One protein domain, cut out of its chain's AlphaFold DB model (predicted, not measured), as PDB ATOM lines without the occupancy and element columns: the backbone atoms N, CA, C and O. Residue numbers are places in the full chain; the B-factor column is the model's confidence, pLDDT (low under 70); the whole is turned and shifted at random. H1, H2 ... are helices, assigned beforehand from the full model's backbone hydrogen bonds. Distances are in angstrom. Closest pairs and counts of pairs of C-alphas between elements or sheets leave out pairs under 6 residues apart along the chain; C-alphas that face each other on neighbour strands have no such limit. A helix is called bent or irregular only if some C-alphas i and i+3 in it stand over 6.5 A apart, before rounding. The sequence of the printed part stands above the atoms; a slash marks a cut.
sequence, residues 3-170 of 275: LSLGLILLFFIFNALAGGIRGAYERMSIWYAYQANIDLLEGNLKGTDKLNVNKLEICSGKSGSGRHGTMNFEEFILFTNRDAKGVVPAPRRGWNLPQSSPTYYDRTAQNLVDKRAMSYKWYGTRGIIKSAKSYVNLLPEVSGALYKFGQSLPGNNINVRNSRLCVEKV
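What this domain is: This is residues 3 to 170 of the 275 residues of an uncharacterized protein of Gibberella moniliformis (UniProt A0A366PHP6). One long helix, H2, runs through the middle of the body; the helical hairpin of H5 and H6 packs along one side of it, and the short helices H3 and H4 pack on the other side among long loops. From the first end of H2 the helix H1 makes an arm, of which residues 3 to 14 stick out free. The printed part has 168 residues with six named helices, H1 to H6 in chain order, and no named strand, and its class is all helix. The whole is compact, with a radius of gyration of the C-alphas of 16.7 A; it spans 67 by 30 by 29 A, the body without the free stretch 47 by 29 by 28 A.

Where its parts are: Find C-alpha 20 at (-51.152, 23.740, -41.843); from there H2, residues 20 to 42, runs 32.9 A to C-alpha 42 at (-18.372, 22.757, -38.749). Before it look for H1, residues 3 to 17, 22.2 A long. H3 is residues 73 to 80 and H4 is residues 105 to 114. H5, residues 135 to 152, is 26.6 A long and irregular: C-alphas 136 and 139 are 7.0 A apart. H6, residues 158 to 170, runs 18.3 A and ends with C-alpha 170 at (-45.861, 16.671, -34.635).

How they stand to each other: Start at H2, the hub, which touches four helices. With H5 and H6 it forms a bundle, three helices side by side. H2 and H6 touch at a shallow tilt of 23 degrees, opposite ways; their closest C-alphas, Ser 29 and Ser 163, are 4.2 A apart. H2 and H5 touch, the same way at a shallow tilt of 34 degrees, only just short of steep, closest at the C-alphas of Ala 33 and Leu 146, 5.6 A. H5 and H6 are a helical hairpin; residues 146 to 150 of H5 touch residues 160 to 163 of H6, closest at the C-alphas of Gly 150 and Val 160, 6.0 A. Residues 20 to 28 of H2 touch H4 at a steep tilt of 49 degrees; the closest C-alphas, Ala 24 and Ala 109, are 4.9 A apart. Residues 27 to 31 touch H3, closest at the C-alphas of Trp 31 and Phe 76, 7.4 A. H1 and H2 meet only through their link. In H2, H3, H4 and H6 every O i to N i+4 pair is within hydrogen-bond range; in H1 10 of 11 are, in H5 12 of 14.

The domain as a whole: The C-alphas farthest apart, Leu 3 and Gly 47, are 68.1 A apart. The printed part has no cut. The links H2 to H3, H3 to H4 and H4 to H5 are long, with 30, 24 and 20 residues. Look for low pLDDT at residues 3 to 19, among others; H1 has a mean of 39, the printed part 80.9.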
ATOM      1  N   LEU A   3     -76.627  32.182 -40.589       40.03
ATOM      2  CA  LEU A   3     -76.144  30.814 -40.841       40.03
ATOM      3  C   LEU A   3     -74.830  30.750 -41.647       40.03
ATOM      4  O   LEU A   3     -74.148  29.732 -41.625       40.03
ATOM      5  N   SER A   4     -74.426  31.835 -42.317       46.69
ATOM      6  CA  SER A   4     -73.201  31.872 -43.131       46.69
ATOM      7  C   SER A   4     -71.931  32.176 -42.326       46.69
ATOM      8  O   SER A   4     -70.858  31.703 -42.683       46.69
ATOM      9  N   LEU A   5     -72.033  32.913 -41.214       42.31
ATOM     10  CA  LEU A   5     -70.881  33.248 -40.362       42.31
ATOM     11  C   LEU A   5     -70.380  32.048 -39.541       42.31
ATOM     12  O   LEU A   5     -69.172  31.886 -39.390       42.31
ATOM     13  N   GLY A   6     -71.283  31.172 -39.083       36.72
ATOM     14  CA  GLY A   6     -70.917  29.941 -38.367       36.72
ATOM     15  C   GLY A   6     -70.154  28.944 -39.246       36.72
ATOM     16  O   GLY A   6     -69.147  28.389 -38.818       36.72
ATOM     17  N   LEU A   7     -70.565  28.792 -40.510       42.06
ATOM     18  CA  LEU A   7     -69.869  27.954 -41.493       42.06
ATOM     19  C   LEU A   7     -68.492  28.517 -41.872       42.06
ATOM     20  O   LEU A   7     -67.544  27.752 -42.004       42.06
ATOM     21  N   ILE A   8     -68.341  29.841 -41.984       39.19
ATOM     22  CA  ILE A   8     -67.036  30.459 -42.274       39.19
ATOM     23  C   ILE A   8     -66.066  30.281 -41.093       39.19
ATOM     24  O   ILE A   8     -64.893  29.977 -41.311       39.19
ATOM     25  N   LEU A   9     -66.540  30.397 -39.846       37.47
ATOM     26  CA  LEU A   9     -65.738  30.123 -38.644       37.47
ATOM     27  C   LEU A   9     -65.333  28.646 -38.533       37.47
ATOM     28  O   LEU A   9     -64.175  28.366 -38.224       37.47
ATOM     29  N   LEU A  10     -66.230  27.715 -38.881       37.72
ATOM     30  CA  LEU A  10     -65.888  26.300 -39.047       37.72
ATOM     31  C   LEU A  10     -64.784  26.145 -40.111       37.72
ATOM     32  O   LEU A  10     -63.719  25.614 -39.812       37.72
ATOM     33  N   PHE A  11     -64.929  26.714 -41.308       34.28
ATOM     34  CA  PHE A  11     -63.908  26.609 -42.364       34.28
ATOM     35  C   PHE A  11     -62.515  27.140 -41.967       34.28
ATOM     36  O   PHE A  11     -61.509  26.628 -42.470       34.28
ATOM     37  N   PHE A  12     -62.422  28.122 -41.063       37.19
ATOM     38  CA  PHE A  12     -61.141  28.606 -40.531       37.19
ATOM     39  C   PHE A  12     -60.513  27.658 -39.498       37.19
ATOM     40  O   PHE A  12     -59.293  27.497 -39.502       37.19
ATOM     41  N   ILE A  13     -61.320  26.989 -38.670       40.03
ATOM     42  CA  ILE A  13     -60.850  25.968 -37.717       40.03
ATOM     43  C   ILE A  13     -60.378  24.714 -38.478       40.03
ATOM     44  O   ILE A  13     -59.295  24.194 -38.215       40.03
ATOM     45  N   PHE A  14     -61.124  24.293 -39.505       34.81
ATOM     46  CA  PHE A  14     -60.807  23.108 -40.309       34.81
ATOM     47  C   PHE A  14     -59.559  23.281 -41.201       34.81
ATOM     48  O   PHE A  14     -58.769  22.345 -41.338       34.81
ATOM     49  N   ASN A  15     -59.312  24.474 -41.763       31.31
ATOM     50  CA  ASN A  15     -58.102  24.725 -42.566       31.31
ATOM     51  C   ASN A  15     -56.834  24.959 -41.727       31.31
ATOM     52  O   ASN A  15     -55.731  24.729 -42.226       31.31
ATOM     53  N   ALA A  16     -56.965  25.398 -40.471       38.56
ATOM     54  CA  ALA A  16     -55.823  25.523 -39.567       38.56
ATOM     55  C   ALA A  16     -55.322  24.148 -39.083       38.56
ATOM     56  O   ALA A  16     -54.111  23.949 -38.948       38.56
ATOM     57  N   LEU A  17     -56.237  23.191 -38.878       42.25
ATOM     58  CA  LEU A  17     -55.940  21.939 -38.179       42.25
ATOM     59  C   LEU A  17     -55.567  20.752 -39.082       42.25
ATOM     60  O   LEU A  17     -54.656  20.015 -38.728       42.25
ATOM     61  N   ALA A  18     -56.123  20.591 -40.287       42.97
ATOM     62  CA  ALA A  18     -55.909  19.346 -41.051       42.97
ATOM     63  C   ALA A  18     -54.570  19.239 -41.834       42.97
ATOM     64  O   ALA A  18     -54.306  18.242 -42.520       42.97
ATOM     65  N   GLY A  19     -53.671  20.226 -41.736       51.62
ATOM     66  CA  GLY A  19     -52.343  20.114 -42.360       51.62
ATOM     67  C   GLY A  19     -51.420  21.327 -42.282       51.62
ATOM     68  O   GLY A  19     -50.226  21.171 -42.530       51.62
ATOM     69  N   GLY A  20     -51.935  22.504 -41.908       71.12
ATOM     70  CA  GLY A  20     -51.152  23.740 -41.843       71.12
ATOM     71  C   GLY A  20     -50.095  23.713 -40.740       71.12
ATOM     72  O   GLY A  20     -48.897  23.759 -41.028       71.12
ATOM     73  N   ILE A  21     -50.527  23.608 -39.477       80.06
ATOM     74  CA  ILE A  21     -49.603  23.721 -38.338       80.06
ATOM     75  C   ILE A  21     -48.712  22.492 -38.160       80.06
ATOM     76  O   ILE A  21     -47.513  22.618 -37.922       80.06
ATOM     77  N   ARG A  22     -49.264  21.301 -38.397       84.88
ATOM     78  CA  ARG A  22     -48.508  20.047 -38.448       84.88
ATOM     79  C   ARG A  22     -47.363  20.124 -39.450       84.88
ATOM     80  O   ARG A  22     -46.218  19.848 -39.108       84.88
ATOM     81  N   GLY A  23     -47.665  20.542 -40.682       83.56
ATOM     82  CA  GLY A  23     -46.655  20.698 -41.721       83.56
ATOM     83  C   GLY A  23     -45.572  21.701 -41.324       83.56
ATOM     84  O   GLY A  23     -44.411  21.511 -41.694       83.56
ATOM     85  N   ALA A  24     -45.935  22.745 -40.569       87.56
ATOM     86  CA  ALA A  24     -44.992  23.739 -40.070       87.56
ATOM     87  C   ALA A  24     -44.029  23.119 -39.049       87.56
ATOM     88  O   ALA A  24     -42.820  23.223 -39.240       87.56
ATOM     89  N   TYR A  25     -44.530  22.387 -38.049       89.88
ATOM     90  CA  TYR A  25     -43.672  21.672 -37.099       89.88
ATOM     91  C   TYR A  25     -42.789  20.607 -37.761       89.88
ATOM     92  O   TYR A  25     -41.617  20.502 -37.409       89.88
ATOM     93  N   GLU A  26     -43.288  19.878 -38.766       89.81
ATOM     94  CA  GLU A  26     -42.469  18.937 -39.550       89.81
ATOM     95  C   GLU A  26     -41.293  19.659 -40.233       89.81
ATOM     96  O   GLU A  26     -40.143  19.233 -40.122       89.81
ATOM     97  N   ARG A  27     -41.553  20.792 -40.902       90.38
ATOM     98  CA  ARG A  27     -40.501  21.590 -41.559       90.38
ATOM     99  C   ARG A  27     -39.528  22.189 -40.560       90.38
ATOM    100  O   ARG A  27     -38.333  22.220 -40.833       90.38
ATOM    101  N   MET A  28     -40.016  22.626 -39.407       92.38
ATOM    102  CA  MET A  28     -39.169  23.151 -38.344       92.38
ATOM    103  C   MET A  28     -38.287  22.074 -37.716       92.38
ATOM    104  O   MET A  28     -37.102  22.317 -37.512       92.38
ATOM    105  N   SER A  29     -38.822  20.876 -37.478       93.94
ATOM    106  CA  SER A  29     -38.031  19.734 -37.016       93.94
ATOM    107  C   SER A  29     -36.873  19.452 -37.978       93.94
ATOM    108  O   SER A  29     -35.717  19.395 -37.547       93.94
ATOM    109  N   ILE A  30     -37.162  19.374 -39.281       94.69
ATOM    110  CA  ILE A  30     -36.158  19.108 -40.320       94.69
ATOM    111  C   ILE A  30     -35.174  20.275 -40.460       94.69
ATOM    112  O   ILE A  30     -33.982  20.037 -40.625       94.69
ATOM    113  N   TRP A  31     -35.630  21.526 -40.350       94.56
ATOM    114  CA  TRP A  31     -34.748  22.696 -40.345       94.56
ATOM    115  C   TRP A  31     -33.736  22.629 -39.202       94.56
ATOM    116  O   TRP A  31     -32.541  22.811 -39.416       94.56
ATOM    117  N   TYR A  32     -34.187  22.335 -37.985       95.56
ATOM    118  CA  TYR A  32     -33.273  22.225 -36.855       95.56
ATOM    119  C   TYR A  32     -32.351  21.002 -36.984       95.56
ATOM    120  O   TYR A  32     -31.175  21.100 -36.652       95.56
ATOM    121  N   ALA A  33     -32.818  19.883 -37.547       96.12
ATOM    122  CA  ALA A  33     -31.947  18.748 -37.872       96.12
ATOM    123  C   ALA A  33     -30.879  19.111 -38.919       96.12
ATOM    124  O   ALA A  33     -29.720  18.723 -38.787       96.12
ATOM    125  N   TYR A  34     -31.250  19.907 -39.925       95.81
ATOM    126  CA  TYR A  34     -30.337  20.462 -40.920       95.81
ATOM    127  C   TYR A  34     -29.273  21.359 -40.278       95.81
ATOM    128  O   TYR A  34     -28.087  21.174 -40.532       95.81
ATOM    129  N   GLN A  35     -29.674  22.271 -39.389       94.69
ATOM    130  CA  GLN A  35     -28.738  23.128 -38.654       94.69
ATOM    131  C   GLN A  35     -27.819  22.320 -37.723       94.69
ATOM    132  O   GLN A  35     -26.623  22.584 -37.680       94.69
ATOM    133  N   ALA A  36     -28.326  21.280 -37.051       95.25
ATOM    134  CA  ALA A  36     -27.492  20.377 -36.252       95.25
ATOM    135  C   ALA A  36     -26.473  19.611 -37.116       95.25
ATOM    136  O   ALA A  36     -25.318  19.454 -36.724       95.25
ATOM    137  N   ASN A  37     -26.864  19.171 -38.317       95.62
ATOM    138  CA  ASN A  37     -25.938  18.538 -39.256       95.62
ATOM    139  C   ASN A  37     -24.825  19.505 -39.692       95.62
ATOM    140  O   ASN A  37     -23.672  19.089 -39.800       95.62
ATOM    141  N   ILE A  38     -25.166  20.775 -39.922       94.44
ATOM    142  CA  ILE A  38     -24.203  21.832 -40.237       94.44
ATOM    143  C   ILE A  38     -23.247  22.048 -39.056       94.44
ATOM    144  O   ILE A  38     -22.037  21.984 -39.260       94.44
ATOM    145  N   ASP A  39     -23.767  22.232 -37.836       93.69
ATOM    146  CA  ASP A  39     -22.954  22.414 -36.622       93.69
ATOM    147  C   ASP A  39     -21.957  21.254 -36.435       93.69
ATOM    148  O   ASP A  39     -20.797  21.468 -36.082       93.69
ATOM    149  N   LEU A  40     -22.385  20.017 -36.720       93.75
ATOM    150  CA  LEU A  40     -21.533  18.831 -36.620       93.75
ATOM    151  C   LEU A  40     -20.384  18.868 -37.632       93.75
ATOM    152  O   LEU A  40     -19.245  18.547 -37.298       93.75
ATOM    153  N   LEU A  41     -20.671  19.228 -38.883       92.69
ATOM    154  CA  LEU A  41     -19.636  19.313 -39.912       92.69
ATOM    155  C   LEU A  41     -18.678  20.476 -39.648       92.69
ATOM    156  O   LEU A  41     -17.482  20.322 -39.877       92.69
ATOM    157  N   GLU A  42     -19.182  21.599 -39.135       90.25
ATOM    158  CA  GLU A  42     -18.372  22.757 -38.749       90.25
ATOM    159  C   GLU A  42     -17.399  22.452 -37.620       90.25
ATOM    160  O   GLU A  42     -16.235  22.826 -37.717       90.25
ATOM    161  N   GLY A  43     -17.838  21.714 -36.596       85.69
ATOM    162  CA  GLY A  43     -16.964  21.291 -35.499       85.69
ATOM    163  C   GLY A  43     -15.758  20.456 -35.950       85.69
ATOM    164  O   GLY A  43     -14.794  20.320 -35.202       85.69
ATOM    165  N   ASN A  44     -15.791  19.926 -37.177       83.25
ATOM    166  CA  ASN A  44     -14.717  19.138 -37.780       83.25
ATOM    167  C   ASN A  44     -13.850  19.923 -38.785       83.25
ATOM    168  O   ASN A  44     -12.927  19.343 -39.364       83.25
ATOM    169  N   LEU A  45     -14.132  21.208 -39.031       85.25
ATOM    170  CA  LEU A  45     -13.345  22.048 -39.941       85.25
ATOM    171  C   LEU A  45     -12.032  22.495 -39.284       85.25
ATOM    172  O   LEU A  45     -11.995  22.792 -38.089       85.25
ATOM    173  N   LYS A  46     -10.949  22.582 -40.067       79.56
ATOM    174  CA  LYS A  46      -9.649  23.094 -39.608       79.56
ATOM    175  C   LYS A  46      -9.254  24.349 -40.387       79.56
ATOM    176  O   LYS A  46      -9.331  24.386 -41.609       79.56
ATOM    177  N   GLY A  47      -8.767  25.374 -39.685       76.19
ATOM    178  CA  GLY A  47      -8.199  26.574 -40.310       76.19
ATOM    179  C   GLY A  47      -9.165  27.281 -41.269       76.19
ATOM    180  O   GLY A  47     -10.180  27.820 -40.839       76.19
ATOM    181  N   THR A  48      -8.826  27.302 -42.562       71.06
ATOM    182  CA  THR A  48      -9.578  27.976 -43.639       71.06
ATOM    183  C   THR A  48     -10.548  27.056 -44.390       71.06
ATOM    184  O   THR A  48     -11.114  27.469 -45.410       71.06
ATOM    185  N   ASP A  49     -10.754  25.824 -43.912       80.06
ATOM    186  CA  ASP A  49     -11.657  24.863 -44.540       80.06
ATOM    187  C   ASP A  49     -13.081  25.423 -44.658       80.06
ATOM    188  O   ASP A  49     -13.654  25.984 -43.721       80.06
ATOM    189  N   LYS A  50     -13.691  25.228 -45.830       79.56
ATOM    190  CA  LYS A  50     -15.111  25.518 -46.049       79.56
ATOM    191  C   LYS A  50     -15.932  24.254 -45.833       79.56
ATOM    192  O   LYS A  50     -15.538  23.167 -46.261       79.56
ATOM    193  N   LEU A  51     -17.114  24.406 -45.241       89.25
ATOM    194  CA  LEU A  51     -18.083  23.319 -45.156       89.25
ATOM    195  C   LEU A  51     -18.446  22.834 -46.566       89.25
ATOM    196  O   LEU A  51     -18.830  23.613 -47.436       89.25
ATOM    197  N   ASN A  52     -18.342  21.525 -46.789       89.88
ATOM    198  CA  ASN A  52     -18.769  20.908 -48.038       89.88
ATOM    199  C   ASN A  52     -20.242  20.498 -47.931       89.88
ATOM    200  O   ASN A  52     -20.560  19.490 -47.299       89.88
ATOM    201  N   VAL A  53     -21.134  21.239 -48.594       91.25
ATOM    202  CA  VAL A  53     -22.588  20.990 -48.572       91.25
ATOM    203  C   VAL A  53     -22.987  19.605 -49.099       91.25
ATOM    204  O   VAL A  53     -24.051  19.097 -48.754       91.25
ATOM    205  N   ASN A  54     -22.139  18.938 -49.890       92.06
ATOM    206  CA  ASN A  54     -22.391  17.565 -50.343       92.06
ATOM    207  C   ASN A  54     -22.225  16.524 -49.224       92.06
ATOM    208  O   ASN A  54     -22.736  15.414 -49.354       92.06
ATOM    209  N   LYS A  55     -21.531  16.868 -48.129       92.94
ATOM    210  CA  LYS A  55     -21.387  16.008 -46.943       92.94
ATOM    211  C   LYS A  55     -22.583  16.088 -45.993       92.94
ATOM    212  O   LYS A  55     -22.639  15.318 -45.041       92.94
ATOM    213  N   LEU A  56     -23.525  17.002 -46.231       94.25
ATOM    214  CA  LEU A  56     -24.759  17.066 -45.456       94.25
ATOM    215  C   LEU A  56     -25.598  15.813 -45.735       94.25
ATOM    216  O   LEU A  56     -25.797  15.426 -46.890       94.25
ATOM    217  N   GLU A  57     -26.086  15.190 -44.671       95.50
ATOM    218  CA  GLU A  57     -27.054  14.095 -44.699       95.50
ATOM    219  C   GLU A  57     -28.471  14.651 -44.890       95.50
ATOM    220  O   GLU A  57     -29.245  14.111 -45.684       95.50
ATOM    221  N   ILE A  58     -28.768  15.790 -44.252       95.06
ATOM    222  CA  ILE A  58     -30.011  16.542 -44.444       95.06
ATOM    223  C   ILE A  58     -29.820  17.594 -45.547       95.06
ATOM    224  O   ILE A  58     -28.924  18.427 -45.477       95.06
ATOM    225  N   CYS A  59     -30.677  17.587 -46.566       93.19
ATOM    226  CA  CYS A  59     -30.639  18.475 -47.735       93.19
ATOM    227  C   CYS A  59     -29.271  18.484 -48.450       93.19
ATOM    228  O   CYS A  59     -28.739  19.536 -48.805       93.19
ATOM    229  N   SER A  60     -28.708  17.292 -48.667       93.19
ATOM    230  CA  SER A  60     -27.399  17.079 -49.299       93.19
ATOM    231  C   SER A  60     -27.223  17.849 -50.617       93.19
ATOM    232  O   SER A  60     -28.069  17.781 -51.515       93.19
ATOM    233  N   GLY A  61     -26.102  18.564 -50.737       88.44
ATOM    234  CA  GLY A  61     -25.703  19.287 -51.949       88.44
ATOM    235  C   GLY A  61     -26.528  20.539 -52.255       88.44
ATOM    236  O   GLY A  61     -26.419  21.091 -53.349       88.44
ATOM    237  N   LYS A  62     -27.380  20.989 -51.328       90.69
ATOM    238  CA  LYS A  62     -28.177  22.210 -51.490       90.69
ATOM    239  C   LYS A  62     -27.427  23.410 -50.924       90.69
ATOM    240  O   LYS A  62     -27.272  23.540 -49.712       90.69
ATOM    241  N   SER A  63     -26.960  24.267 -51.827       90.75
ATOM    242  CA  SER A  63     -26.324  25.542 -51.507       90.75
ATOM    243  C   SER A  63     -27.344  26.675 -51.391       90.75
ATOM    244  O   SER A  63     -28.409  26.616 -52.006       90.75
ATOM    245  N   GLY A  64     -26.981  27.727 -50.666       91.94
ATOM    246  CA  GLY A  64     -27.769  28.950 -50.537       91.94
ATOM    247  C   GLY A  64     -26.925  30.135 -50.072       91.94
ATOM    248  O   GLY A  64     -25.693  30.079 -50.078       91.94
ATOM    249  N   SER A  65     -27.594  31.214 -49.680       91.38
ATOM    250  CA  SER A  65     -26.978  32.469 -49.240       91.38
ATOM    251  C   SER A  65     -26.618  32.489 -47.746       91.38
ATOM    252  O   SER A  65     -26.276  33.542 -47.206       91.38
ATOM    253  N   GLY A  66     -26.787  31.367 -47.048       87.62
ATOM    254  CA  GLY A  66     -26.572  31.226 -45.613       87.62
ATOM    255  C   GLY A  66     -25.123  30.928 -45.216       87.62
ATOM    256  O   GLY A  66     -24.178  30.997 -46.008       87.62
ATOM    257  N   ARG A  67     -24.950  30.577 -43.936       83.75
ATOM    258  CA  ARG A  67     -23.651  30.281 -43.306       83.75
ATOM    259  C   ARG A  67     -22.909  29.191 -44.095       83.75
ATOM    260  O   ARG A  67     -23.500  28.173 -44.432       83.75
ATOM    261  N   HIS A  68     -21.636  29.402 -44.432       85.94
ATOM    262  CA  HIS A  68     -20.824  28.484 -45.257       85.94
ATOM    263  C   HIS A  68     -21.456  28.053 -46.600       85.94
ATOM    264  O   HIS A  68     -21.183  26.959 -47.091       85.94
ATOM    265  N   GLY A  69     -22.298  28.898 -47.206       87.88
ATOM    266  CA  GLY A  69     -22.975  28.578 -48.467       87.88
ATOM    267  C   GLY A  69     -24.107  27.556 -48.319       87.88
ATOM    268  O   GLY A  69     -24.513  26.948 -49.309       87.88
ATOM    269  N   THR A  70     -24.601  27.340 -47.097       91.88
ATOM    270  CA  THR A  70     -25.803  26.542 -46.803       91.88
ATOM    271  C   THR A  70     -27.074  27.355 -47.057       91.88
ATOM    272  O   THR A  70     -27.012  28.568 -47.248       91.88
ATOM    273  N   MET A  71     -28.241  26.708 -47.078       93.19
ATOM    274  CA  MET A  71     -29.512  27.426 -47.201       93.19
ATOM    275  C   MET A  71     -29.812  28.222 -45.929       93.19
ATOM    276  O   MET A  71     -29.720  27.699 -44.815       93.19
ATOM    277  N   ASN A  72     -30.237  29.470 -46.094       92.56
ATOM    278  CA  ASN A  72     -30.894  30.220 -45.034       92.56
ATOM    279  C   ASN A  72     -32.309  29.648 -44.762       92.56
ATOM    280  O   ASN A  72     -32.759  28.713 -45.433       92.56
ATOM    281  N   PHE A  73     -33.022  30.169 -43.756       90.69
ATOM    282  CA  PHE A  73     -34.329  29.609 -43.387       90.69
ATOM    283  C   PHE A  73     -35.375  29.785 -44.493       90.69
ATOM    284  O   PHE A  73     -36.126  28.857 -44.787       90.69
ATOM    285  N   GLU A  74     -35.411  30.952 -45.134       88.94
ATOM    286  CA  GLU A  74     -36.317  31.230 -46.247       88.94
ATOM    287  C   GLU A  74     -36.041  30.295 -47.428       88.94
ATOM    288  O   GLU A  74     -36.954  29.621 -47.897       88.94
ATOM    289  N   GLU A  75     -34.785  30.168 -47.851       90.62
ATOM    290  CA  GLU A  75     -34.358  29.259 -48.919       90.62
ATOM    291  C   GLU A  75     -34.713  27.806 -48.600       90.62
ATOM    292  O   GLU A  75     -35.227  27.091 -49.462       90.62
ATOM    293  N   PHE A  76     -34.508  27.377 -47.351       91.06
ATOM    294  CA  PHE A  76     -34.906  26.051 -46.896       91.06
ATOM    295  C   PHE A  76     -36.417  25.855 -46.987       91.06
ATOM    296  O   PHE A  76     -36.860  24.819 -47.487       91.06
ATOM    297  N   ILE A  77     -37.227  26.822 -46.541       88.69
ATOM    298  CA  ILE A  77     -38.685  26.734 -46.657       88.69
ATOM    299  C   ILE A  77     -39.081  26.687 -48.134       88.69
ATOM    300  O   ILE A  77     -39.817  25.788 -48.519       88.69
ATOM    301  N   LEU A  78     -38.549  27.552 -48.997       86.31
ATOM    302  CA  LEU A  78     -38.847  27.521 -50.436       86.31
ATOM    303  C   LEU A  78     -38.446  26.180 -51.081       86.31
ATOM    304  O   LEU A  78     -39.162  25.652 -51.931       86.31
ATOM    305  N   PHE A  79     -37.323  25.596 -50.664       86.69
ATOM    306  CA  PHE A  79     -36.861  24.294 -51.140       86.69
ATOM    307  C   PHE A  79     -37.780  23.151 -50.687       86.69
ATOM    308  O   PHE A  79     -38.238  22.351 -51.506       86.69
ATOM    309  N   THR A  80     -38.059  23.083 -49.388       83.62
ATOM    310  CA  THR A  80     -38.807  21.991 -48.751       83.62
ATOM    311  C   THR A  80     -40.309  22.063 -48.981       83.62
ATOM    312  O   THR A  80     -41.002  21.049 -48.930       83.62
ATOM    313  N   ASN A  81     -40.830  23.254 -49.256       79.38
ATOM    314  CA  ASN A  81     -42.257  23.508 -49.312       79.38
ATOM    315  C   ASN A  81     -42.889  23.371 -50.698       79.38
ATOM    316  O   ASN A  81     -44.052  23.724 -50.883       79.38
ATOM    317  N   ARG A  82     -42.146  22.846 -51.668       72.25
ATOM    318  CA  ARG A  82     -42.692  22.530 -52.986       72.25
ATOM    319  C   ARG A  82     -43.892  21.584 -52.848       72.25
ATOM    320  O   ARG A  82     -43.850  20.622 -52.076       72.25
ATOM    321  N   ASP A  83     -44.965  21.880 -53.571       68.06
ATOM    322  CA  ASP A  83     -46.148  21.031 -53.678       68.06
ATOM    323  C   ASP A  83     -45.849  19.765 -54.496       68.06
ATOM    324  O   ASP A  83     -44.745  19.587 -54.997       68.06
ATOM    325  N   ALA A  84     -46.829  18.877 -54.675       65.56
ATOM    326  CA  ALA A  84     -46.648  17.639 -55.442       65.56
ATOM    327  C   ALA A  84     -46.227  17.850 -56.916       65.56
ATOM    328  O   ALA A  84     -45.765  16.909 -57.554       65.56
ATOM    329  N   LYS A  85     -46.368  19.067 -57.456       69.94
ATOM    330  CA  LYS A  85     -45.950  19.462 -58.809       69.94
ATOM    331  C   LYS A  85     -44.604  20.196 -58.819       69.94
ATOM    332  O   LYS A  85     -44.137  20.591 -59.882       69.94
ATOM    333  N   GLY A  86     -43.965  20.367 -57.663       71.56
ATOM    334  CA  GLY A  86     -42.685  21.053 -57.530       71.56
ATOM    335  C   GLY A  86     -42.814  22.568 -57.366       71.56
ATOM    336  O   GLY A  86     -41.791  23.256 -57.359       71.56
ATOM    337  N   VAL A  87     -44.036  23.091 -57.232       76.00
ATOM    338  CA  VAL A  87     -44.332  24.526 -57.165       76.00
ATOM    339  C   VAL A  87     -44.292  24.996 -55.720       76.00
ATOM    340  O   VAL A  87     -44.860  24.368 -54.832       76.00
ATOM    341  N   VAL A  88     -43.629  26.121 -55.471       74.00
ATOM    342  CA  VAL A  88     -43.577  26.721 -54.137       74.00
ATOM    343  C   VAL A  88     -44.841  27.561 -53.907       74.00
ATOM    344  O   VAL A  88     -45.098  28.470 -54.698       74.00
ATOM    345  N   PRO A  89     -45.630  27.305 -52.847       71.06
ATOM    346  CA  PRO A  89     -46.749  28.162 -52.478       71.06
ATOM    347  C   PRO A  89     -46.279  29.594 -52.236       71.06
ATOM    348  O   PRO A  89     -45.362  29.827 -51.444       71.06
ATOM    349  N   ALA A  90     -46.923  30.556 -52.896       72.31
ATOM    350  CA  ALA A  90     -46.639  31.962 -52.654       72.31
ATOM    351  C   ALA A  90     -47.082  32.335 -51.227       72.31
ATOM    352  O   ALA A  90     -48.217  32.027 -50.844       72.31
ATOM    353  N   PRO A  91     -46.230  33.014 -50.439       77.50
ATOM    354  CA  PRO A  91     -46.658  33.552 -49.160       77.50
ATOM    355  C   PRO A  91     -47.760  34.597 -49.371       77.50
ATOM    356  O   PRO A  91     -47.883  35.224 -50.429       77.50
ATOM    357  N   ARG A  92     -48.574  34.815 -48.338       78.12
ATOM    358  CA  ARG A  92     -49.597  35.862 -48.332       78.12
ATOM    359  C   ARG A  92     -48.955  37.221 -48.639       78.12
ATOM    360  O   ARG A  92     -47.963  37.603 -48.023       78.12
ATOM    361  N   ARG A  93     -49.567  37.974 -49.561       71.00
ATOM    362  CA  ARG A  93     -49.103  39.303 -49.996       71.00
ATOM    363  C   ARG A  93     -48.793  40.205 -48.791       71.00
ATOM    364  O   ARG A  93     -49.623  40.330 -47.892       71.00
ATOM    365  N   GLY A  94     -47.610  40.826 -48.797       65.38
ATOM    366  CA  GLY A  94     -47.145  41.743 -47.748       65.38
ATOM    367  C   GLY A  94     -46.439  41.085 -46.556       65.38
ATOM    368  O   GLY A  94     -46.025  41.798 -45.649       65.38
ATOM    369  N   TRP A  95     -46.276  39.757 -46.544       68.19
ATOM    370  CA  TRP A  95     -45.598  39.040 -45.463       68.19
ATOM    371  C   TRP A  95     -44.449  38.175 -45.996       68.19
ATOM    372  O   TRP A  95     -44.675  37.075 -46.493       68.19
ATOM    373  N   ASN A  96     -43.209  38.644 -45.837       74.50
ATOM    374  CA  ASN A  96     -42.007  37.895 -46.229       74.50
ATOM    375  C   ASN A  96     -41.690  36.777 -45.228       74.50
ATOM    376  O   ASN A  96     -42.044  36.879 -44.047       74.50
ATOM    377  N   LEU A  97     -41.023  35.710 -45.670       77.81
ATOM    378  CA  LEU A  97     -40.508  34.685 -44.762       77.81
ATOM    379  C   LEU A  97     -39.336  35.237 -43.931       77.81
ATOM    380  O   LEU A  97     -38.678  36.185 -44.355       77.81
ATOM    381  N   PRO A  98     -39.086  34.709 -42.718       71.56
ATOM    382  CA  PRO A  98     -37.893  35.081 -41.967       71.56
ATOM    383  C   PRO A  98     -36.638  34.646 -42.731       71.56
ATOM    384  O   PRO A  98     -36.533  33.487 -43.121       71.56
ATOM    385  N   GLN A  99     -35.680  35.556 -42.903       67.50
ATOM    386  CA  GLN A  99     -34.438  35.262 -43.625       67.50
ATOM    387  C   GLN A  99     -33.432  34.450 -42.792       67.50
ATOM    388  O   GLN A  99     -32.656  33.677 -43.345       67.50
ATOM    389  N   SER A 100     -33.432  34.579 -41.462       66.56
ATOM    390  CA  SER A 100     -32.440  33.931 -40.593       66.56
ATOM    391  C   SER A 100     -33.022  33.489 -39.246       66.56
ATOM    392  O   SER A 100     -34.144  33.865 -38.906       66.56
ATOM    393  N   SER A 101     -32.256  32.628 -38.549       65.25
ATOM    394  CA  SER A 101     -32.508  31.991 -37.240       65.25
ATOM    395  C   SER A 101     -33.961  32.085 -36.759       65.25
ATOM    396  O   SER A 101     -34.334  33.093 -36.148       65.25
ATOM    397  N   PRO A 102     -34.792  31.055 -36.997       71.25
ATOM    398  CA  PRO A 102     -36.198  31.133 -36.641       71.25
ATOM    399  C   PRO A 102     -36.368  31.439 -35.152       71.25
ATOM    400  O   PRO A 102     -35.685  30.874 -34.295       71.25
ATOM    401  N   THR A 103     -37.317  32.331 -34.856       69.88
ATOM    402  CA  THR A 103     -37.787  32.607 -33.494       69.88
ATOM    403  C   THR A 103     -38.287  31.326 -32.812       69.88
ATOM    404  O   THR A 103     -38.400  30.282 -33.458       69.88
ATOM    405  N   TYR A 104     -38.636  31.401 -31.522       83.00
ATOM    406  CA  TYR A 104     -39.267  30.307 -30.770       83.00
ATOM    407  C   TYR A 104     -40.221  29.458 -31.627       83.00
ATOM    408  O   TYR A 104     -41.057  30.005 -32.357       83.00
ATOM    409  N   TYR A 105     -40.067  28.133 -31.560       84.88
ATOM    410  CA  TYR A 105     -40.598  27.216 -32.567       84.88
ATOM    411  C   TYR A 105     -42.114  27.318 -32.758       84.88
ATOM    412  O   TYR A 105     -42.567  27.348 -33.896       84.88
ATOM    413  N   ASP A 106     -42.896  27.498 -31.693       83.75
ATOM    414  CA  ASP A 106     -44.350  27.650 -31.828       83.75
ATOM    415  C   ASP A 106     -44.732  28.941 -32.565       83.75
ATOM    416  O   ASP A 106     -45.613  28.951 -33.425       83.75
ATOM    417  N   ARG A 107     -44.026  30.047 -32.290       83.25
ATOM    418  CA  ARG A 107     -44.267  31.329 -32.969       83.25
ATOM    419  C   ARG A 107     -43.900  31.241 -34.444       83.25
ATOM    420  O   ARG A 107     -44.616  31.764 -35.294       83.25
ATOM    421  N   THR A 108     -42.789  30.585 -34.756       85.75
ATOM    422  CA  THR A 108     -42.367  30.376 -36.141       85.75
ATOM    423  C   THR A 108     -43.348  29.465 -36.880       85.75
ATOM    424  O   THR A 108     -43.738  29.798 -37.997       85.75
ATOM    425  N   ALA A 109     -43.811  28.379 -36.255       86.12
ATOM    426  CA  ALA A 109     -44.801  27.484 -36.841       86.12
ATOM    427  C   ALA A 109     -46.110  28.229 -37.145       86.12
ATOM    428  O   ALA A 109     -46.604  28.171 -38.272       86.12
ATOM    429  N   GLN A 110     -46.607  29.025 -36.193       82.06
ATOM    430  CA  GLN A 110     -47.770  29.890 -36.399       82.06
ATOM    431  C   GLN A 110     -47.551  30.879 -37.553       82.06
ATOM    432  O   GLN A 110     -48.404  31.003 -38.428       82.06
ATOM    433  N   ASN A 111     -46.391  31.540 -37.611       82.31
ATOM    434  CA  ASN A 111     -46.073  32.480 -38.688       82.31
ATOM    435  C   ASN A 111     -46.087  31.812 -40.070       82.31
ATOM    436  O   ASN A 111     -46.554  32.415 -41.035       82.31
ATOM    437  N   LEU A 112     -45.576  30.584 -40.185       84.06
ATOM    438  CA  LEU A 112     -45.609  29.827 -41.438       84.06
ATOM    439  C   LEU A 112     -47.052  29.524 -41.874       84.06
ATOM    440  O   LEU A 112     -47.378  29.648 -43.058       84.06
ATOM    441  N   VAL A 113     -47.923  29.192 -40.917       81.62
ATOM    442  CA  VAL A 113     -49.356  28.956 -41.154       81.62
ATOM    443  C   VAL A 113     -50.083  30.235 -41.556       81.62
ATOM    444  O   VAL A 113     -50.752  30.255 -42.589       81.62
ATOM    445  N   ASP A 114     -49.922  31.320 -40.799       79.06
ATOM    446  CA  ASP A 114     -50.611  32.596 -41.035       79.06
ATOM    447  C   ASP A 114     -50.253  33.205 -42.391       79.06
ATOM    448  O   ASP A 114     -51.091  33.811 -43.072       79.06
ATOM    449  N   LYS A 115     -49.006  32.994 -42.821       79.25
ATOM    450  CA  LYS A 115     -48.510  33.412 -44.132       79.25
ATOM    451  C   LYS A 115     -48.932  32.476 -45.258       79.25
ATOM    452  O   LYS A 115     -48.643  32.788 -46.408       79.25
ATOM    453  N   ARG A 116     -49.601  31.354 -44.965       76.88
ATOM    454  CA  ARG A 116     -49.926  30.284 -45.927       76.88
ATOM    455  C   ARG A 116     -48.700  29.823 -46.716       76.88
ATOM    456  O   ARG A 116     -48.798  29.415 -47.867       76.88
ATOM    457  N   ALA A 117     -47.537  29.876 -46.079       76.31
ATOM    458  CA  ALA A 117     -46.260  29.587 -46.710       76.31
ATOM    459  C   ALA A 117     -45.934  28.092 -46.653       76.31
ATOM    460  O   ALA A 117     -44.772  27.716 -46.585       76.31
ATOM    461  N   MET A 118     -46.961  27.240 -46.620       79.94
ATOM    462  CA  MET A 118     -46.886  25.826 -46.274       79.94
ATOM    463  C   MET A 118     -47.783  25.021 -47.211       79.94
ATOM    464  O   MET A 118     -48.996  25.202 -47.233       79.94
ATOM    465  N   SER A 119     -47.182  24.130 -47.987       72.44
ATOM    466  CA  SER A 119     -47.866  23.126 -48.786       72.44
ATOM    467  C   SER A 119     -48.405  22.026 -47.876       72.44
ATOM    468  O   SER A 119     -47.733  21.573 -46.941       72.44
ATOM    469  N   TYR A 120     -49.595  21.539 -48.217       65.69
ATOM    470  CA  TYR A 120     -50.256  20.420 -47.549       65.69
ATOM    471  C   TYR A 120     -49.470  19.104 -47.645       65.69
ATOM    472  O   TYR A 120     -49.659  18.215 -46.815       65.69
ATOM    473  N   LYS A 121     -48.612  18.957 -48.664       66.00
ATOM    474  CA  LYS A 121     -47.790  17.764 -48.910       66.00
ATOM    475  C   LYS A 121     -46.378  18.150 -49.337       66.00
ATOM    476  O   LYS A 121     -46.166  19.206 -49.927       66.00
ATOM    477  N   TRP A 122     -45.431  17.263 -49.067       72.94
ATOM    478  CA  TRP A 122     -44.040  17.411 -49.473       72.94
ATOM    479  C   TRP A 122     -43.831  16.882 -50.894       72.94
ATOM    480  O   TRP A 122     -44.311  15.796 -51.214       72.94
ATOM    481  N   TYR A 123     -43.099  17.625 -51.725       67.44
ATOM    482  CA  TYR A 123     -42.808  17.234 -53.110       67.44
ATOM    483  C   TYR A 123     -41.954  15.964 -53.228       67.44
ATOM    484  O   TYR A 123     -42.215  15.115 -54.076       67.44
ATOM    485  N   GLY A 124     -40.925  15.821 -52.388       77.19
ATOM    486  CA  GLY A 124     -39.977  14.715 -52.498       77.19
ATOM    487  C   GLY A 124     -39.097  14.557 -51.264       77.19
ATOM    488  O   GLY A 124     -38.396  15.480 -50.857       77.19
ATOM    489  N   THR A 125     -39.106  13.359 -50.686       85.06
ATOM    490  CA  THR A 125     -38.424  13.049 -49.421       85.06
ATOM    491  C   THR A 125     -36.933  12.788 -49.586       85.06
ATOM    492  O   THR A 125     -36.142  13.198 -48.745       85.06
ATOM    493  N   ARG A 126     -36.524  12.203 -50.720       85.31
ATOM    494  CA  ARG A 126     -35.111  11.912 -51.031       85.31
ATOM    495  C   ARG A 126     -34.243  13.159 -51.190       85.31
ATOM    496  O   ARG A 126     -33.030  13.082 -51.028       85.31
ATOM    497  N   GLY A 127     -34.859  14.294 -51.528       85.56
ATOM    498  CA  GLY A 127     -34.178  15.590 -51.574       85.56
ATOM    499  C   GLY A 127     -33.861  16.151 -50.186       85.56
ATOM    500  O   GLY A 127     -33.019  17.038 -50.080       85.56
ATOM    501  N   ILE A 128     -34.517  15.628 -49.145       90.81
ATOM    502  CA  ILE A 128     -34.319  16.015 -47.747       90.81
ATOM    503  C   ILE A 128     -33.370  15.034 -47.073       90.81
ATOM    504  O   ILE A 128     -32.380  15.463 -46.507       90.81
ATOM    505  N   ILE A 129     -33.624  13.733 -47.160       92.56
ATOM    506  CA  ILE A 129     -32.692  12.703 -46.701       92.56
ATOM    507  C   ILE A 129     -32.796  11.508 -47.644       92.56
ATOM    508  O   ILE A 129     -33.891  11.042 -47.961       92.56
ATOM    509  N   LYS A 130     -31.655  11.030 -48.152       90.94
ATOM    510  CA  LYS A 130     -31.626  10.042 -49.249       90.94
ATOM    511  C   LYS A 130     -32.322   8.726 -48.887       90.94
ATOM    512  O   LYS A 130     -32.912   8.099 -49.768       90.94
ATOM    513  N   SER A 131     -32.264   8.321 -47.618       90.38
ATOM    514  CA  SER A 131     -32.872   7.089 -47.108       90.38
ATOM    515  C   SER A 131     -34.403   7.141 -47.070       90.38
ATOM    516  O   SER A 131     -35.053   6.112 -47.257       90.38
ATOM    517  N   ALA A 132     -35.007   8.331 -46.952       86.75
ATOM    518  CA  ALA A 132     -36.458   8.478 -46.919       86.75
ATOM    519  C   ALA A 132     -37.079   8.213 -48.298       86.75
ATOM    520  O   ALA A 132     -37.138   9.082 -49.173       86.75
ATOM    521  N   LYS A 133     -37.595   6.995 -48.495       81.44
ATOM    522  CA  LYS A 133     -38.288   6.571 -49.727       81.44
ATOM    523  C   LYS A 133     -39.761   7.002 -49.793       81.44
ATOM    524  O   LYS A 133     -40.353   6.899 -50.862       81.44
ATOM    525  N   SER A 134     -40.343   7.465 -48.687       81.88
ATOM    526  CA  SER A 134     -41.750   7.872 -48.584       81.88
ATOM    527  C   SER A 134     -41.921   9.009 -47.572       81.88
ATOM    528  O   SER A 134     -41.060   9.221 -46.718       81.88
ATOM    529  N   TYR A 135     -43.051   9.723 -47.641       77.94
ATOM    530  CA  TYR A 135     -43.400  10.773 -46.674       77.94
ATOM    531  C   TYR A 135     -43.555  10.245 -45.244       77.94
ATOM    532  O   TYR A 135     -43.105  10.895 -44.308       77.94
ATOM    533  N   VAL A 136     -44.116   9.043 -45.086       80.75
ATOM    534  CA  VAL A 136     -44.265   8.386 -43.778       80.75
ATOM    535  C   VAL A 136     -42.900   8.138 -43.129       80.75
ATOM    536  O   VAL A 136     -42.753   8.350 -41.931       80.75
ATOM    537  N   ASN A 137     -41.889   7.782 -43.926       84.19
ATOM    538  CA  ASN A 137     -40.548   7.479 -43.423       84.19
ATOM    539  C   ASN A 137     -39.657   8.721 -43.295       84.19
ATOM    540  O   ASN A 137     -38.575   8.631 -42.732       84.19
ATOM    541  N   LEU A 138     -40.077   9.884 -43.804       88.69
ATOM    542  CA  LEU A 138     -39.242  11.085 -43.793       88.69
ATOM    543  C   LEU A 138     -38.848  11.502 -42.376       88.69
ATOM    544  O   LEU A 138     -37.668  11.700 -42.105       88.69
ATOM    545  N   LEU A 139     -39.831  11.652 -41.489       91.44
ATOM    546  CA  LEU A 139     -39.571  12.122 -40.133       91.44
ATOM    547  C   LEU A 139     -38.782  11.089 -39.305       91.44
ATOM    548  O   LEU A 139     -37.812  11.508 -38.681       91.44
ATOM    549  N   PRO A 140     -39.085   9.771 -39.354       93.38
ATOM    550  CA  PRO A 140     -38.236   8.746 -38.739       93.38
ATOM    551  C   PRO A 140     -36.772   8.785 -39.192       93.38
ATOM    552  O   PRO A 140     -35.871   8.794 -38.360       93.38
ATOM    553  N   GLU A 141     -36.521   8.878 -40.498       94.75
ATOM    554  CA  GLU A 141     -35.161   8.897 -41.053       94.75
ATOM    555  C   GLU A 141     -34.388  10.150 -40.615       94.75
ATOM    556  O   GLU A 141     -33.236  10.065 -40.185       94.75
ATOM    557  N   VAL A 142     -35.040  11.318 -40.648       95.69
ATOM    558  CA  VAL A 142     -34.452  12.567 -40.143       95.69
ATOM    559  C   VAL A 142     -34.180  12.479 -38.640       95.69
ATOM    560  O   VAL A 142     -33.123  12.918 -38.193       95.69
ATOM    561  N   SER A 143     -35.089  11.896 -37.859       96.06
ATOM    562  CA  SER A 143     -34.912  11.695 -36.419       96.06
ATOM    563  C   SER A 143     -33.768  10.737 -36.083       96.06
ATOM    564  O   SER A 143     -33.019  10.991 -35.139       96.06
ATOM    565  N   GLY A 144     -33.587   9.669 -36.861       95.81
ATOM    566  CA  GLY A 144     -32.452   8.758 -36.715       95.81
ATOM    567  C   GLY A 144     -31.115   9.455 -36.984       95.81
ATOM    568  O   GLY A 144     -30.158   9.278 -36.229       95.81
ATOM    569  N   ALA A 145     -31.051  10.303 -38.013       96.00
ATOM    570  CA  ALA A 145     -29.886  11.148 -38.275       96.00
ATOM    571  C   ALA A 145     -29.657  12.168 -37.141       96.00
ATOM    572  O   ALA A 145     -28.549  12.278 -36.617       96.00
ATOM    573  N   LEU A 146     -30.719  12.842 -36.683       96.88
ATOM    574  CA  LEU A 146     -30.680  13.789 -35.565       96.88
ATOM    575  C   LEU A 146     -30.096  13.159 -34.297       96.88
ATOM    576  O   LEU A 146     -29.284  13.791 -33.623       96.88
ATOM    577  N   TYR A 147     -30.494  11.927 -33.974       95.88
ATOM    578  CA  TYR A 147     -29.950  11.205 -32.829       95.88
ATOM    579  C   TYR A 147     -28.434  11.028 -32.945       95.88
ATOM    580  O   TYR A 147     -27.712  11.378 -32.012       95.88
ATOM    581  N   LYS A 148     -27.934  10.583 -34.108       95.12
ATOM    582  CA  LYS A 148     -26.488  10.447 -34.365       95.12
ATOM    583  C   LYS A 148     -25.758  11.780 -34.210       95.12
ATOM    584  O   LYS A 148     -24.686  11.826 -33.605       95.12
ATOM    585  N   PHE A 149     -26.347  12.868 -34.713       94.75
ATOM    586  CA  PHE A 149     -25.785  14.210 -34.546       94.75
ATOM    587  C   PHE A 149     -25.726  14.599 -33.069       94.75
ATOM    588  O   PHE A 149     -24.697  15.078 -32.609       94.75
ATOM    589  N   GLY A 150     -26.791  14.332 -32.311       93.06
ATOM    590  CA  GLY A 150     -26.861  14.600 -30.875       93.06
ATOM    591  C   GLY A 150     -25.845  13.822 -30.037       93.06
ATOM    592  O   GLY A 150     -25.397  14.350 -29.029       93.06
ATOM    593  N   GLN A 151     -25.448  12.616 -30.456       94.06
ATOM    594  CA  GLN A 151     -24.373  11.857 -29.796       94.06
ATOM    595  C   GLN A 151     -22.974  12.406 -30.108       94.06
ATOM    596  O   GLN A 151     -22.042  12.196 -29.339       94.06
ATOM    597  N   SER A 152     -22.819  13.083 -31.247       92.81
ATOM    598  CA  SER A 152     -21.517  13.548 -31.742       92.81
ATOM    599  C   SER A 152     -21.248  15.022 -31.429       92.81
ATOM    600  O   SER A 152     -20.097  15.448 -31.372       92.81
ATOM    601  N   LEU A 153     -22.303  15.820 -31.255       91.81
ATOM    602  CA  LEU A 153     -22.211  17.233 -30.908       91.81
ATOM    603  C   LEU A 153     -21.955  17.410 -29.404       91.81
ATOM    604  O   LEU A 153     -22.602  16.752 -28.591       91.81
ATOM    605  N   PRO A 154     -21.061  18.332 -29.004       85.50
ATOM    606  CA  PRO A 154     -20.789  18.573 -27.596       85.50
ATOM    607  C   PRO A 154     -21.973  19.257 -26.900       85.50
ATOM    608  O   PRO A 154     -22.552  20.224 -27.402       85.50
ATOM    609  N   GLY A 155     -22.276  18.794 -25.686       84.06
ATOM    610  CA  GLY A 155     -23.253  19.415 -24.793       84.06
ATOM    611  C   GLY A 155     -24.696  19.398 -25.311       84.06
ATOM    612  O   GLY A 155     -25.087  18.602 -26.162       84.06
ATOM    613  N   ASN A 156     -25.524  20.290 -24.764       84.88
ATOM    614  CA  ASN A 156     -26.930  20.412 -25.152       84.88
ATOM    615  C   ASN A 156     -27.075  21.329 -26.376       84.88
ATOM    616  O   ASN A 156     -27.418  22.507 -26.241       84.88
ATOM    617  N   ASN A 157     -26.782  20.802 -27.570       93.19
ATOM    618  CA  ASN A 157     -26.933  21.561 -28.812       93.19
ATOM    619  C   ASN A 157     -28.396  22.019 -29.002       93.19
ATOM    620  O   ASN A 157     -29.343  21.225 -28.987       93.19
ATOM    621  N   ILE A 158     -28.579  23.328 -29.201       92.81
ATOM    622  CA  ILE A 158     -29.903  23.960 -29.283       92.81
ATOM    623  C   ILE A 158     -30.732  23.458 -30.468       92.81
ATOM    624  O   ILE A 158     -31.950  23.326 -30.343       92.81
ATOM    625  N   ASN A 159     -30.091  23.146 -31.595       94.12
ATOM    626  CA  ASN A 159     -30.757  22.654 -32.792       94.12
ATOM    627  C   ASN A 159     -31.245  21.213 -32.584       94.12
ATOM    628  O   ASN A 159     -32.391  20.903 -32.901       94.12
ATOM    629  N   VAL A 160     -30.450  20.362 -31.929       95.25
ATOM    630  CA  VAL A 160     -30.894  19.014 -31.528       95.25
ATOM    631  C   VAL A 160     -32.122  19.089 -30.618       95.25
ATOM    632  O   VAL A 160     -33.144  18.454 -30.890       95.25
ATOM    633  N   ARG A 161     -32.065  19.926 -29.575       94.12
ATOM    634  CA  ARG A 161     -33.183  20.130 -28.642       94.12
ATOM    635  C   ARG A 161     -34.439  20.650 -29.341       94.12
ATOM    636  O   ARG A 161     -35.522  20.109 -29.143       94.12
ATOM    637  N   ASN A 162     -34.308  21.691 -30.160       94.69
ATOM    638  CA  ASN A 162     -35.452  22.294 -30.840       94.69
ATOM    639  C   ASN A 162     -36.062  21.356 -31.884       94.69
ATOM    640  O   ASN A 162     -37.280  21.357 -32.054       94.69
ATOM    641  N   SER A 163     -35.247  20.530 -32.549       95.06
ATOM    642  CA  SER A 163     -35.762  19.513 -33.464       95.06
ATOM    643  C   SER A 163     -36.612  18.483 -32.716       95.06
ATOM    644  O   SER A 163     -37.746  18.243 -33.128       95.06
ATOM    645  N   ARG A 164     -36.139  17.968 -31.568       95.00
ATOM    646  CA  ARG A 164     -36.907  17.050 -30.702       95.00
ATOM    647  C   ARG A 164     -38.237  17.648 -30.248       95.00
ATOM    648  O   ARG A 164     -39.270  17.001 -30.390       95.00
ATOM    649  N   LEU A 165     -38.223  18.901 -29.784       93.19
ATOM    650  CA  LEU A 165     -39.440  19.621 -29.385       93.19
ATOM    651  C   LEU A 165     -40.427  19.759 -30.553       93.19
ATOM    652  O   LEU A 165     -41.628  19.564 -30.382       93.19
ATOM    653  N   CYS A 166     -39.940  20.040 -31.764       93.25
ATOM    654  CA  CYS A 166     -40.803  20.090 -32.943       93.25
ATOM    655  C   CYS A 166     -41.383  18.712 -33.299       93.25
ATOM    656  O   CYS A 166     -42.556  18.641 -33.655       93.25
ATOM    657  N   VAL A 167     -40.615  17.619 -33.184       94.00
ATOM    658  CA  VAL A 167     -41.142  16.256 -33.405       94.00
ATOM    659  C   VAL A 167     -42.231  15.922 -32.388       94.00
ATOM    660  O   VAL A 167     -43.275  15.396 -32.768       94.00
ATOM    661  N   GLU A 168     -42.047  16.285 -31.119       93.19
ATOM    662  CA  GLU A 168     -43.078  16.121 -30.091       93.19
ATOM    663  C   GLU A 168     -44.373  16.857 -30.470       93.19
ATOM    664  O   GLU A 168     -45.464  16.288 -30.405       93.19
ATOM    665  N   LYS A 169     -44.263  18.098 -30.964       90.50
ATOM    666  CA  LYS A 169     -45.414  18.848 -31.487       90.50
ATOM    667  C   LYS A 169     -46.068  18.149 -32.681       90.50
ATOM    668  O   LYS A 169     -47.297  18.124 -32.769       90.50
ATOM    669  N   VAL A 170     -45.295  17.512 -33.566       90.19
ATOM    670  CA  VAL A 170     -45.861  16.671 -34.635       90.19
ATOM    671  C   VAL A 170     -46.660  15.505 -34.045       90.19
ATOM    672  O   VAL A 170     -47.791  15.295 -34.477       90.19
TER     673      VAL A 170